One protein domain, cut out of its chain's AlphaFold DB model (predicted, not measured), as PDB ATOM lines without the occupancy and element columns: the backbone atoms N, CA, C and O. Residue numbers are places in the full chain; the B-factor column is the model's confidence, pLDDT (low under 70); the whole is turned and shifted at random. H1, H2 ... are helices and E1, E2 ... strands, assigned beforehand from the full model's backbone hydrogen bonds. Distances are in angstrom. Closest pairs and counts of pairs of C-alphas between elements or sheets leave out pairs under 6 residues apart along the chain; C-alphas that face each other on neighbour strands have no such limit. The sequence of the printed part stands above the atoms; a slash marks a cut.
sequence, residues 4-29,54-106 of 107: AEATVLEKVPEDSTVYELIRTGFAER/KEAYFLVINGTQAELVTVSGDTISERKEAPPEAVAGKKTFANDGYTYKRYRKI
ATOM      1  N   ALA A   4     193.324 232.514 230.013       86.38
ATOM      2  CA  ALA A   4     193.262 233.021 228.649       86.38
ATOM      3  C   ALA A   4     192.635 232.004 227.679       86.38
ATOM      4  O   ALA A   4     191.834 232.383 226.830       86.38
ATOM      5  N   GLU A   5     192.941 230.714 227.842       88.44
ATOM      6  CA  GLU A   5     192.288 229.623 227.111       88.44
ATOM      7  C   GLU A   5     190.783 229.614 227.373       88.44
ATOM      8  O   GLU A   5     190.011 229.563 226.422       88.44
ATOM      9  N   ALA A   6     190.361 229.717 228.639       89.62
ATOM     10  CA  ALA A   6     188.941 229.777 228.989       89.62
ATOM     11  C   ALA A   6     188.245 230.973 228.317       89.62
ATOM     12  O   ALA A   6     187.226 230.796 227.656       89.62
ATOM     13  N   THR A   7     188.849 232.163 228.393       90.50
ATOM     14  CA  THR A   7     188.337 233.385 227.755       90.50
ATOM     15  C   THR A   7     188.160 233.227 226.242       90.50
ATOM     16  O   THR A   7     187.190 233.741 225.688       90.50
ATOM     17  N   VAL A   8     189.082 232.543 225.553       90.94
ATOM     18  CA  VAL A   8     188.931 232.268 224.114       90.94
ATOM     19  C   VAL A   8     187.824 231.256 223.876       90.94
ATOM     20  O   VAL A   8     186.949 231.517 223.056       90.94
ATOM     21  N   LEU A   9     187.830 230.133 224.594       91.44
ATOM     22  CA  LEU A   9     186.882 229.039 224.382       91.44
ATOM     23  C   LEU A   9     185.423 229.457 224.621       91.44
ATOM     24  O   LEU A   9     184.544 229.008 223.899       91.44
ATOM     25  N   GLU A  10     185.161 230.377 225.549       91.56
ATOM     26  CA  GLU A  10     183.823 230.953 225.776       91.56
ATOM     27  C   GLU A  10     183.325 231.859 224.633       91.56
ATOM     28  O   GLU A  10     182.158 232.255 224.610       91.56
ATOM     29  N   LYS A  11     184.212 232.272 223.723       89.12
ATOM     30  CA  LYS A  11     183.956 233.315 222.716       89.12
ATOM     31  C   LYS A  11     184.198 232.848 221.283       89.12
ATOM     32  O   LYS A  11     184.132 233.680 220.372       89.12
ATOM     33  N   VAL A  12     184.537 231.582 221.072       89.06
ATOM     34  CA  VAL A  12     184.711 230.992 219.738       89.06
ATOM     35  C   VAL A  12     183.499 230.126 219.386       89.06
ATOM     36  O   VAL A  12     182.881 229.567 220.291       89.06
ATOM     37  N   PRO A  13     183.136 230.022 218.098       88.31
ATOM     38  CA  PRO A  13     182.125 229.069 217.643       88.31
ATOM     39  C   PRO A  13     182.445 227.623 218.064       88.31
ATOM     40  O   PRO A  13     183.613 227.247 218.156       88.31
ATOM     41  N   GLU A  14     181.418 226.800 218.288       85.31
ATOM     42  CA  GLU A  14     181.580 225.416 218.776       85.31
ATOM     43  C   GLU A  14     182.334 224.500 217.797       85.31
ATOM     44  O   GLU A  14     182.990 223.546 218.211       85.31
ATOM     45  N   ASP A  15     182.274 224.793 216.499       90.31
ATOM     46  CA  ASP A  15     182.947 224.062 215.420       90.31
ATOM     47  C   ASP A  15     184.363 224.589 215.123       90.31
ATOM     48  O   ASP A  15     185.022 224.149 214.175       90.31
ATOM     49  N   SER A  16     184.861 225.527 215.933       92.88
ATOM     50  CA  SER A  16     186.197 226.081 215.759       92.88
ATOM     51  C   SER A  16     187.302 225.142 216.226       92.88
ATOM     52  O   SER A  16     187.258 224.549 217.299       92.88
ATOM     53  N   THR A  17     188.378 225.097 215.444       94.06
ATOM     54  CA  THR A  17     189.663 224.544 215.881       94.06
ATOM     55  C   THR A  17     190.510 225.656 216.495       94.06
ATOM     56  O   THR A  17     190.719 226.689 215.858       94.06
ATOM     57  N   VAL A  18     191.052 225.442 217.693       94.50
ATOM     58  CA  VAL A  18     191.838 226.452 218.420       94.50
ATOM     59  C   VAL A  18     193.252 225.945 218.695       94.50
ATOM     60  O   VAL A  18     193.447 224.868 219.258       94.50
ATOM     61  N   TYR A  19     194.259 226.744 218.342       94.56
ATOM     62  CA  TYR A  19     195.662 226.498 218.684       94.56
ATOM     63  C   TYR A  19     196.217 227.605 219.571       94.56
ATOM     64  O   TYR A  19     196.000 228.783 219.304       94.56
ATOM     65  N   GLU A  20     197.025 227.231 220.558       92.88
ATOM     66  CA  GLU A  20     197.910 228.168 221.251       92.88
ATOM     67  C   GLU A  20     199.114 228.488 220.355       92.88
ATOM     68  O   GLU A  20     199.690 227.593 219.716       92.88
ATOM     69  N   LEU A  21     199.513 229.756 220.313       92.06
ATOM     70  CA  LEU A  21     200.624 230.240 219.505       92.06
ATOM     71  C   LEU A  21     201.754 230.787 220.376       92.06
ATOM     72  O   LEU A  21     201.539 231.481 221.367       92.06
ATOM     73  N   ILE A  22     202.982 230.553 219.926       88.25
ATOM     74  CA  ILE A  22     204.168 231.251 220.412       88.25
ATOM     75  C   ILE A  22     204.517 232.328 219.391       88.25
ATOM     76  O   ILE A  22     204.790 232.018 218.228       88.25
ATOM     77  N   ARG A  23     204.524 233.588 219.828       87.25
ATOM     78  CA  ARG A  23     204.987 234.721 219.024       87.25
ATOM     79  C   ARG A  23     206.499 234.891 219.178       87.25
ATOM     80  O   ARG A  23     207.010 234.993 220.291       87.25
ATOM     81  N   THR A  24     207.204 234.968 218.059       79.81
ATOM     82  CA  THR A  24     208.648 235.203 217.959       79.81
ATOM     83  C   THR A  24     208.930 236.366 217.007       79.81
ATOM     84  O   THR A  24     208.284 236.475 215.965       79.81
ATOM     85  N   GLY A  25     209.907 237.214 217.337       65.25
ATOM     86  CA  GLY A  25     210.344 238.341 216.500       65.25
ATOM     87  C   GLY A  25     210.182 239.713 217.164       65.25
ATOM     88  O   GLY A  25     209.554 239.841 218.218       65.25
ATOM     89  N   PHE A  26     210.770 240.732 216.535       52.56
ATOM     90  CA  PHE A  26     210.650 242.144 216.899       52.56
ATOM     91  C   PHE A  26     209.978 242.886 215.747       52.56
ATOM     92  O   PHE A  26     210.394 242.717 214.605       52.56
ATOM     93  N   ALA A  27     208.971 243.715 216.042       48.44
ATOM     94  CA  ALA A  27     208.385 244.603 215.045       48.44
ATOM     95  C   ALA A  27     209.495 245.477 214.442       48.44
ATOM     96  O   ALA A  27     210.151 246.231 215.167       48.44
ATOM     97  N   GLU A  28     209.734 245.355 213.136       42.38
ATOM     98  CA  GLU A  28     210.769 246.114 212.437       42.38
ATOM     99  C   GLU A  28     210.504 247.628 212.549       42.38
ATOM    100  O   GLU A  28     209.779 248.232 211.760       42.38
ATOM    101  N   ARG A  29     211.160 248.286 213.509       38.34
ATOM    102  CA  ARG A  29     211.478 249.716 213.437       38.34
ATOM    103  C   ARG A  29     212.998 249.884 213.447       38.34
ATOM    104  O   ARG A  29     213.620 249.954 214.496       38.34
ATOM    105  N   LYS A  54     201.450 239.748 230.024       71.00
ATOM    106  CA  LYS A  54     200.031 239.321 230.074       71.00
ATOM    107  C   LYS A  54     199.337 238.862 228.784       71.00
ATOM    108  O   LYS A  54     198.158 238.532 228.869       71.00
ATOM    109  N   GLU A  55     200.018 238.816 227.645       83.19
ATOM    110  CA  GLU A  55     199.399 238.434 226.379       83.19
ATOM    111  C   GLU A  55     199.579 236.950 226.040       83.19
ATOM    112  O   GLU A  55     200.685 236.409 226.094       83.19
ATOM    113  N   ALA A  56     198.479 236.311 225.654       90.25
ATOM    114  CA  ALA A  56     198.429 234.986 225.057       90.25
ATOM    115  C   ALA A  56     197.848 235.093 223.641       90.25
ATOM    116  O   ALA A  56     196.941 235.889 223.394       90.25
ATOM    117  N   TYR A  57     198.379 234.296 222.716       92.62
ATOM    118  CA  TYR A  57     198.013 234.343 221.302       92.62
ATOM    119  C   TYR A  57     197.388 233.021 220.888       92.62
ATOM    120  O   TYR A  57     197.934 231.952 221.174       92.62
ATOM    121  N   PHE A  58     196.276 233.097 220.171       94.38
ATOM    122  CA  PHE A  58     195.524 231.937 219.726       94.38
ATOM    123  C   PHE A  58     195.218 232.045 218.239       94.38
ATOM    124  O   PHE A  58     194.956 233.129 217.726       94.38
ATOM    125  N   LEU A  59     195.252 230.910 217.550       95.50
ATOM    126  CA  LEU A  59     194.720 230.776 216.201       95.50
ATOM    127  C   LEU A  59     193.376 230.070 216.299       95.50
ATOM    128  O   LEU A  59     193.334 228.923 216.743       95.50
ATOM    129  N   VAL A  60     192.314 230.735 215.864       95.38
ATOM    130  CA  VAL A  60     190.962 230.174 215.783       95.38
ATOM    131  C   VAL A  60     190.653 229.935 214.316       95.38
ATOM    132  O   VAL A  60     190.748 230.859 213.518       95.38
ATOM    133  N   ILE A  61     190.315 228.704 213.948       94.06
ATOM    134  CA  ILE A  61     189.953 228.329 212.580       94.06
ATOM    135  C   ILE A  61     188.496 227.888 212.587       94.06
ATOM    136  O   ILE A  61     188.148 226.949 213.303       94.06
ATOM    137  N   ASN A  62     187.663 228.543 211.790       91.75
ATOM    138  CA  ASN A  62     186.275 228.165 211.549       91.75
ATOM    139  C   ASN A  62     186.068 228.030 210.035       91.75
ATOM    140  O   ASN A  62     186.130 229.017 209.299       91.75
ATOM    141  N   GLY A  63     185.904 226.797 209.554       87.19
ATOM    142  CA  GLY A  63     185.833 226.518 208.119       87.19
ATOM    143  C   GLY A  63     187.064 227.040 207.366       87.19
ATOM    144  O   GLY A  63     188.186 226.585 207.592       87.19
ATOM    145  N   THR A  64     186.850 227.990 206.454       85.31
ATOM    146  CA  THR A  64     187.907 228.623 205.645       85.31
ATOM    147  C   THR A  64     188.480 229.896 206.265       85.31
ATOM    148  O   THR A  64     189.442 230.441 205.728       85.31
ATOM    149  N   GLN A  65     187.900 230.386 207.360       89.44
ATOM    150  CA  GLN A  65     188.345 231.599 208.035       89.44
ATOM    151  C   GLN A  65     189.292 231.240 209.179       89.44
ATOM    152  O   GLN A  65     189.039 230.310 209.948       89.44
ATOM    153  N   ALA A  66     190.377 231.998 209.311       93.12
ATOM    154  CA  ALA A  66     191.234 231.940 210.482       93.12
ATOM    155  C   ALA A  66     191.406 233.322 211.099       93.12
ATOM    156  O   ALA A  66     191.587 234.315 210.399       93.12
ATOM    157  N   GLU A  67     191.396 233.365 212.424       95.00
ATOM    158  CA  GLU A  67     191.607 234.568 213.214       95.00
ATOM    159  C   GLU A  67     192.808 234.383 214.141       95.00
ATOM    160  O   GLU A  67     192.951 233.361 214.818       95.00
ATOM    161  N   LEU A  68     193.662 235.401 214.202       94.75
ATOM    162  CA  LEU A  68     194.620 235.591 215.277       94.75
ATOM    163  C   LEU A  68     193.919 236.347 216.409       94.75
ATOM    164  O   LEU A  68     193.517 237.500 216.246       94.75
ATOM    165  N   VAL A  69     193.796 235.698 217.562       94.69
ATOM    166  CA  VAL A  69     193.173 236.254 218.764       94.69
ATOM    167  C   VAL A  69     194.249 236.520 219.806       94.69
ATOM    168  O   VAL A  69     194.992 235.613 220.186       94.69
ATOM    169  N   THR A  70     194.310 237.754 220.296       92.81
ATOM    170  CA  THR A  70     195.178 238.141 221.412       92.81
ATOM    171  C   THR A  70     194.327 238.296 222.664       92.81
ATOM    172  O   THR A  70     193.306 238.986 222.662       92.81
ATOM    173  N   VAL A  71     194.754 237.664 223.750       90.44
ATOM    174  CA  VAL A  71     194.155 237.811 225.078       90.44
ATOM    175  C   VAL A  71     195.159 238.490 225.977       90.44
ATOM    176  O   VAL A  71     196.252 237.965 226.145       90.44
ATOM    177  N   SER A  72     194.789 239.619 226.572       86.94
ATOM    178  CA  SER A  72     195.607 240.308 227.569       86.94
ATOM    179  C   SER A  72     194.918 240.234 228.927       86.94
ATOM    180  O   SER A  72     193.810 240.747 229.101       86.94
ATOM    181  N   GLY A  73     195.550 239.565 229.893       81.00
ATOM    182  CA  GLY A  73     194.921 239.278 231.184       81.00
ATOM    183  C   GLY A  73     193.733 238.324 231.031       81.00
ATOM    184  O   GLY A  73     193.926 237.182 230.627       81.00
ATOM    185  N   ASP A  74     192.528 238.808 231.342       80.19
ATOM    186  CA  ASP A  74     191.283 238.020 231.328       80.19
ATOM    187  C   ASP A  74     190.323 238.443 230.189       80.19
ATOM    188  O   ASP A  74     189.151 238.065 230.173       80.19
ATOM    189  N   THR A  75     190.794 239.247 229.228       85.06
ATOM    190  CA  THR A  75     189.967 239.793 228.137       85.06
ATOM    191  C   THR A  75     190.622 239.625 226.772       85.06
ATOM    192  O   THR A  75     191.831 239.819 226.633       85.06
ATOM    193  N   ILE A  76     189.812 239.330 225.748       90.69
ATOM    194  CA  ILE A  76     190.244 239.410 224.346       90.69
ATOM    195  C   ILE A  76     190.561 240.874 224.042       90.69
ATOM    196  O   ILE A  76     189.662 241.714 224.064       90.69
ATOM    197  N   SER A  77     191.833 241.173 223.787       89.19
ATOM    198  CA  SER A  77     192.300 242.525 223.481       89.19
ATOM    199  C   SER A  77     192.271 242.821 221.985       89.19
ATOM    200  O   SER A  77     192.096 243.972 221.600       89.19
ATOM    201  N   GLU A  78     192.424 241.801 221.138       90.75
ATOM    202  CA  GLU A  78     192.455 241.972 219.688       90.75
ATOM    203  C   GLU A  78     191.978 240.709 218.961       90.75
ATOM    204  O   GLU A  78     192.259 239.585 219.390       90.75
ATOM    205  N   ARG A  79     191.288 240.906 217.833       93.56
ATOM    206  CA  ARG A  79     191.036 239.880 216.818       93.56
ATOM    207  C   ARG A  79     191.435 240.422 215.457       93.56
ATOM    208  O   ARG A  79     191.033 241.527 215.094       93.56
ATOM    209  N   LYS A  80     192.214 239.644 214.718       92.56
ATOM    210  CA  LYS A  80     192.648 239.961 213.357       92.56
ATOM    211  C   LYS A  80     192.459 238.755 212.468       92.56
ATOM    212  O   LYS A  80     192.627 237.628 212.925       92.56
ATOM    213  N   GLU A  81     192.185 238.995 211.196       93.06
ATOM    214  CA  GLU A  81     192.253 237.933 210.203       93.06
ATOM    215  C   GLU A  81     193.687 237.388 210.148       93.06
ATOM    216  O   GLU A  81     194.665 238.140 210.100       93.06
ATOM    217  N   ALA A  82     193.815 236.068 210.249       91.19
ATOM    218  CA  ALA A  82     195.089 235.392 210.087       91.19
ATOM    219  C   ALA A  82     195.356 235.188 208.589       91.19
ATOM    220  O   ALA A  82     194.424 234.971 207.814       91.19
ATOM    221  N   PRO A  83     196.625 235.217 208.159       89.94
ATOM    222  CA  PRO A  83     196.946 235.071 206.750       89.94
ATOM    223  C   PRO A  83     196.604 233.648 206.254       89.94
ATOM    224  O   PRO A  83     196.564 232.710 207.062       89.94
ATOM    225  N   PRO A  84     196.399 233.433 204.942       85.62
ATOM    226  CA  PRO A  84     195.972 232.140 204.390       85.62
ATOM    227  C   PRO A  84     196.878 230.956 204.768       85.62
ATOM    228  O   PRO A  84     196.419 229.821 204.916       85.62
ATOM    229  N   GLU A  85     198.170 231.201 204.995       85.25
ATOM    230  CA  GLU A  85     199.132 230.211 205.486       85.25
ATOM    231  C   GLU A  85     198.730 229.597 206.827       85.25
ATOM    232  O   GLU A  85     199.040 228.431 207.090       85.25
ATOM    233  N   ALA A  86     198.048 230.374 207.668       83.75
ATOM    234  CA  ALA A  86     197.551 229.927 208.955       83.75
ATOM    235  C   ALA A  86     196.382 228.945 208.808       83.75
ATOM    236  O   ALA A  86     196.225 228.099 209.680       83.75
ATOM    237  N   VAL A  87     195.615 228.982 207.711       81.81
ATOM    238  CA  VAL A  87     194.577 227.979 207.394       81.81
ATOM    239  C   VAL A  87     195.199 226.750 206.728       81.81
ATOM    240  O   VAL A  87     194.848 225.623 207.066       81.81
ATOM    241  N   ALA A  88     196.196 226.948 205.857       81.56
ATOM    242  CA  ALA A  88     196.855 225.910 205.052       81.56
ATOM    243  C   ALA A  88     197.677 224.869 205.851       81.56
ATOM    244  O   ALA A  88     198.509 224.156 205.291       81.56
ATOM    245  N   GLY A  89     197.497 224.792 207.171       76.62
ATOM    246  CA  GLY A  89     198.148 223.803 208.028       76.62
ATOM    247  C   GLY A  89     199.627 224.076 208.303       76.62
ATOM    248  O   GLY A  89     200.274 223.262 208.966       76.62
ATOM    249  N   LYS A  90     200.180 225.210 207.850       82.75
ATOM    250  CA  LYS A  90     201.576 225.545 208.142       82.75
ATOM    251  C   LYS A  90     201.760 225.724 209.648       82.75
ATOM    252  O   LYS A  90     200.963 226.358 210.338       82.75
ATOM    253  N   LYS A  91     202.855 225.164 210.167       87.69
ATOM    254  CA  LYS A  91     203.205 225.246 211.593       87.69
ATOM    255  C   LYS A  91     203.537 226.675 212.032       87.69
ATOM    256  O   LYS A  91     203.403 226.994 213.212       87.69
ATOM    257  N   THR A  92     203.982 227.509 211.099       88.06
ATOM    258  CA  THR A  92     204.413 228.886 211.332       88.06
ATOM    259  C   THR A  92     203.857 229.815 210.262       88.06
ATOM    260  O   THR A  92     203.794 229.427 209.095       88.06
ATOM    261  N   PHE A  93     203.514 231.040 210.644       88.88
ATOM    262  CA  PHE A  93     203.077 232.098 209.732       88.88
ATOM    263  C   PHE A  93     203.522 233.468 210.253       88.88
ATOM    264  O   PHE A  93     203.744 233.633 211.453       88.88
ATOM    265  N   ALA A  94     203.670 234.440 209.358       87.88
ATOM    266  CA  ALA A  94     204.005 235.814 209.719       87.88
ATOM    267  C   ALA A  94     202.746 236.687 209.690       87.88
ATOM    268  O   ALA A  94     201.941 236.556 208.776       87.88
ATOM    269  N   ASN A  95     202.579 237.567 210.674       85.62
ATOM    270  CA  ASN A  95     201.512 238.565 210.698       85.62
ATOM    271  C   ASN A  95     202.000 239.833 211.415       85.62
ATOM    272  O   ASN A  95     202.629 239.731 212.470       85.62
ATOM    273  N   ASP A  96     201.744 241.012 210.845       82.44
ATOM    274  CA  ASP A  96     202.137 242.322 211.399       82.44
ATOM    275  C   ASP A  96     203.610 242.421 211.858       82.44
ATOM    276  O   ASP A  96     203.925 242.961 212.919       82.44
ATOM    277  N   GLY A  97     204.543 241.866 211.078       79.38
ATOM    278  CA  GLY A  97     205.979 241.901 211.402       79.38
ATOM    279  C   GLY A  97     206.406 240.957 212.535       79.38
ATOM    280  O   GLY A  97     207.561 240.985 212.957       79.38
ATOM    281  N   TYR A  98     205.508 240.093 213.010       84.12
ATOM    282  CA  TYR A  98     205.808 239.018 213.953       84.12
ATOM    283  C   TYR A  98     205.654 237.652 213.293       84.12
ATOM    284  O   TYR A  98     204.842 237.467 212.390       84.12
ATOM    285  N   THR A  99     206.404 236.666 213.779       86.38
ATOM    286  CA  THR A  99     206.215 235.259 213.409       86.38
ATOM    287  C   THR A  99     205.461 234.540 214.515       86.38
ATOM    288  O   THR A  99     205.816 234.637 215.687       86.38
ATOM    289  N   TYR A 100     204.440 233.782 214.147       89.38
ATOM    290  CA  TYR A 100     203.644 232.963 215.047       89.38
ATOM    291  C   TYR A 100     203.891 231.494 214.740       89.38
ATOM    292  O   TYR A 100     203.878 231.074 213.582       89.38
ATOM    293  N   LYS A 101     204.105 230.699 215.786       90.75
ATOM    294  CA  LYS A 101     204.294 229.252 215.709       90.75
ATOM    295  C   LYS A 101     203.199 228.552 216.491       90.75
ATOM    296  O   LYS A 101     203.026 228.827 217.674       90.75
ATOM    297  N   ARG A 102     202.517 227.592 215.866       91.31
ATOM    298  CA  ARG A 102     201.583 226.705 216.568       91.31
ATOM    299  C   ARG A 102     202.338 225.903 217.624       91.31
ATOM    300  O   ARG A 102     203.301 225.197 217.302       91.31
ATOM    301  N   TYR A 103     201.904 226.031 218.870       88.25
ATOM    302  CA  TYR A 103     202.471 225.319 220.006       88.25
ATOM    303  C   TYR A 103     201.718 224.019 220.260       88.25
ATOM    304  O   TYR A 103     202.287 222.940 220.100       88.25
ATOM    305  N   ARG A 104     200.424 224.120 220.571       89.88
ATOM    306  CA  ARG A 104     199.543 222.968 220.778       89.88
ATOM    307  C   ARG A 104     198.120 223.269 220.334       89.88
ATOM    308  O   ARG A 104     197.713 224.427 220.277       89.88
ATOM    309  N   LYS A 105     197.383 222.204 220.032       92.44
ATOM    310  CA  LYS A 105     195.941 222.244 219.794       92.44
ATOM    311  C   LYS A 105     195.208 222.241 221.140       92.44
ATOM    312  O   LYS A 105     195.616 221.507 222.039       92.44
ATOM    313  N   ILE A 106     194.174 223.065 221.266       91.19
ATOM    314  CA  ILE A 106     193.320 223.178 222.457       91.19
ATOM    315  C   ILE A 106     191.957 222.534 222.186       91.19
ATOM    316  O   ILE A 106     191.506 221.733 223.001       91.19
TER     317      ILE A 106
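This is residues 4 to 29 and 54 to 106 of the 107 residues of an uncharacterized protein of Bhargavaea cecembensis (UniProt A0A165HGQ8). One strongly twisted, curled sheet of six antiparallel strands makes the body, with two short helices packed on it: H1 on E2, E3 and E4, and H2 across the space between E3 and E5. The strands' lines turn by 86 degrees from edge to edge, and the way across the sheet turns by 83 degrees. The printed part has 79 residues with two named helices and six named strands, in the order H1 E1 E2 E3 E4 H2 E5 E6; the class is mostly strand, and the sheet's order is E4 E3 E2 E1 E6 E5. It is compact, with a radius of gyration of the C-alphas of 11.8 A and spans of 37 by 29 by 19 A.

Start at H1, residues 4 to 9, which is on the sheet at a height of 7.2 A and lies only just over E3, residues 65 to 72, with 3 of its C-alphas falling on that strand. Their closest C-alphas, those of Ala 4 and Val 71, are 6.0 A apart. Go on to E1, residues 17 to 24, an inner strand antiparallel to E2, residues 55 to 62, where N 19 and O 59 are 2.9 A apart. E2, E3 and E4, residues 75 to 81, form a meander, each strand the antiparallel neighbour of the one before. Look for N 58 and O 69 at 2.8 A in the hairpin of E2 and E3, and for N 70 and O 78 at 2.9 A in the hairpin of E3 and E4. H2, residues 84 to 87, is on the sheet at a height of 6.1 A; its closest C-alphas to E3 are those of Val 87 and Ala 66, 6.0 A. To E5, residues 92 to 95, they are those of Ala 86 and Phe 93, 6.0 A. E5 forms a hairpin with E6, residues 98 to 105, with N 95 and O 98 at 2.8 A. E6 is also the antiparallel neighbour of E1, where N 22 and O 101 are 2.8 A apart. The edge strands E4 and E5 are apart. In H1 every O i to N i+4 pair is within hydrogen-bond range; H2 is too short for such a pair.

Find C-alpha 4 at (193.262, 233.021, 228.649), where H1 begins. E1 starts at C-alpha 17, (189.663, 224.544, 215.881), and runs 21.9 A; E2 runs 22.3 A, E3 22.6 A and E4 18.2 A. After H2 and E5, E6 runs 20.3 A to C-alpha 105 at (195.941, 222.244, 219.794).

The farthest C-alphas, those of Glu 14 and Arg 29, are 38.9 A apart. Residues 30 to 53 are not printed, and C-alphas 29 and 54 are 22.7 A apart across the cut. Of the links printed whole, H1 to E1 is short and the others are tight. The mean pLDDT of the printed part is 86.2; residues 25 to 29 are under 70.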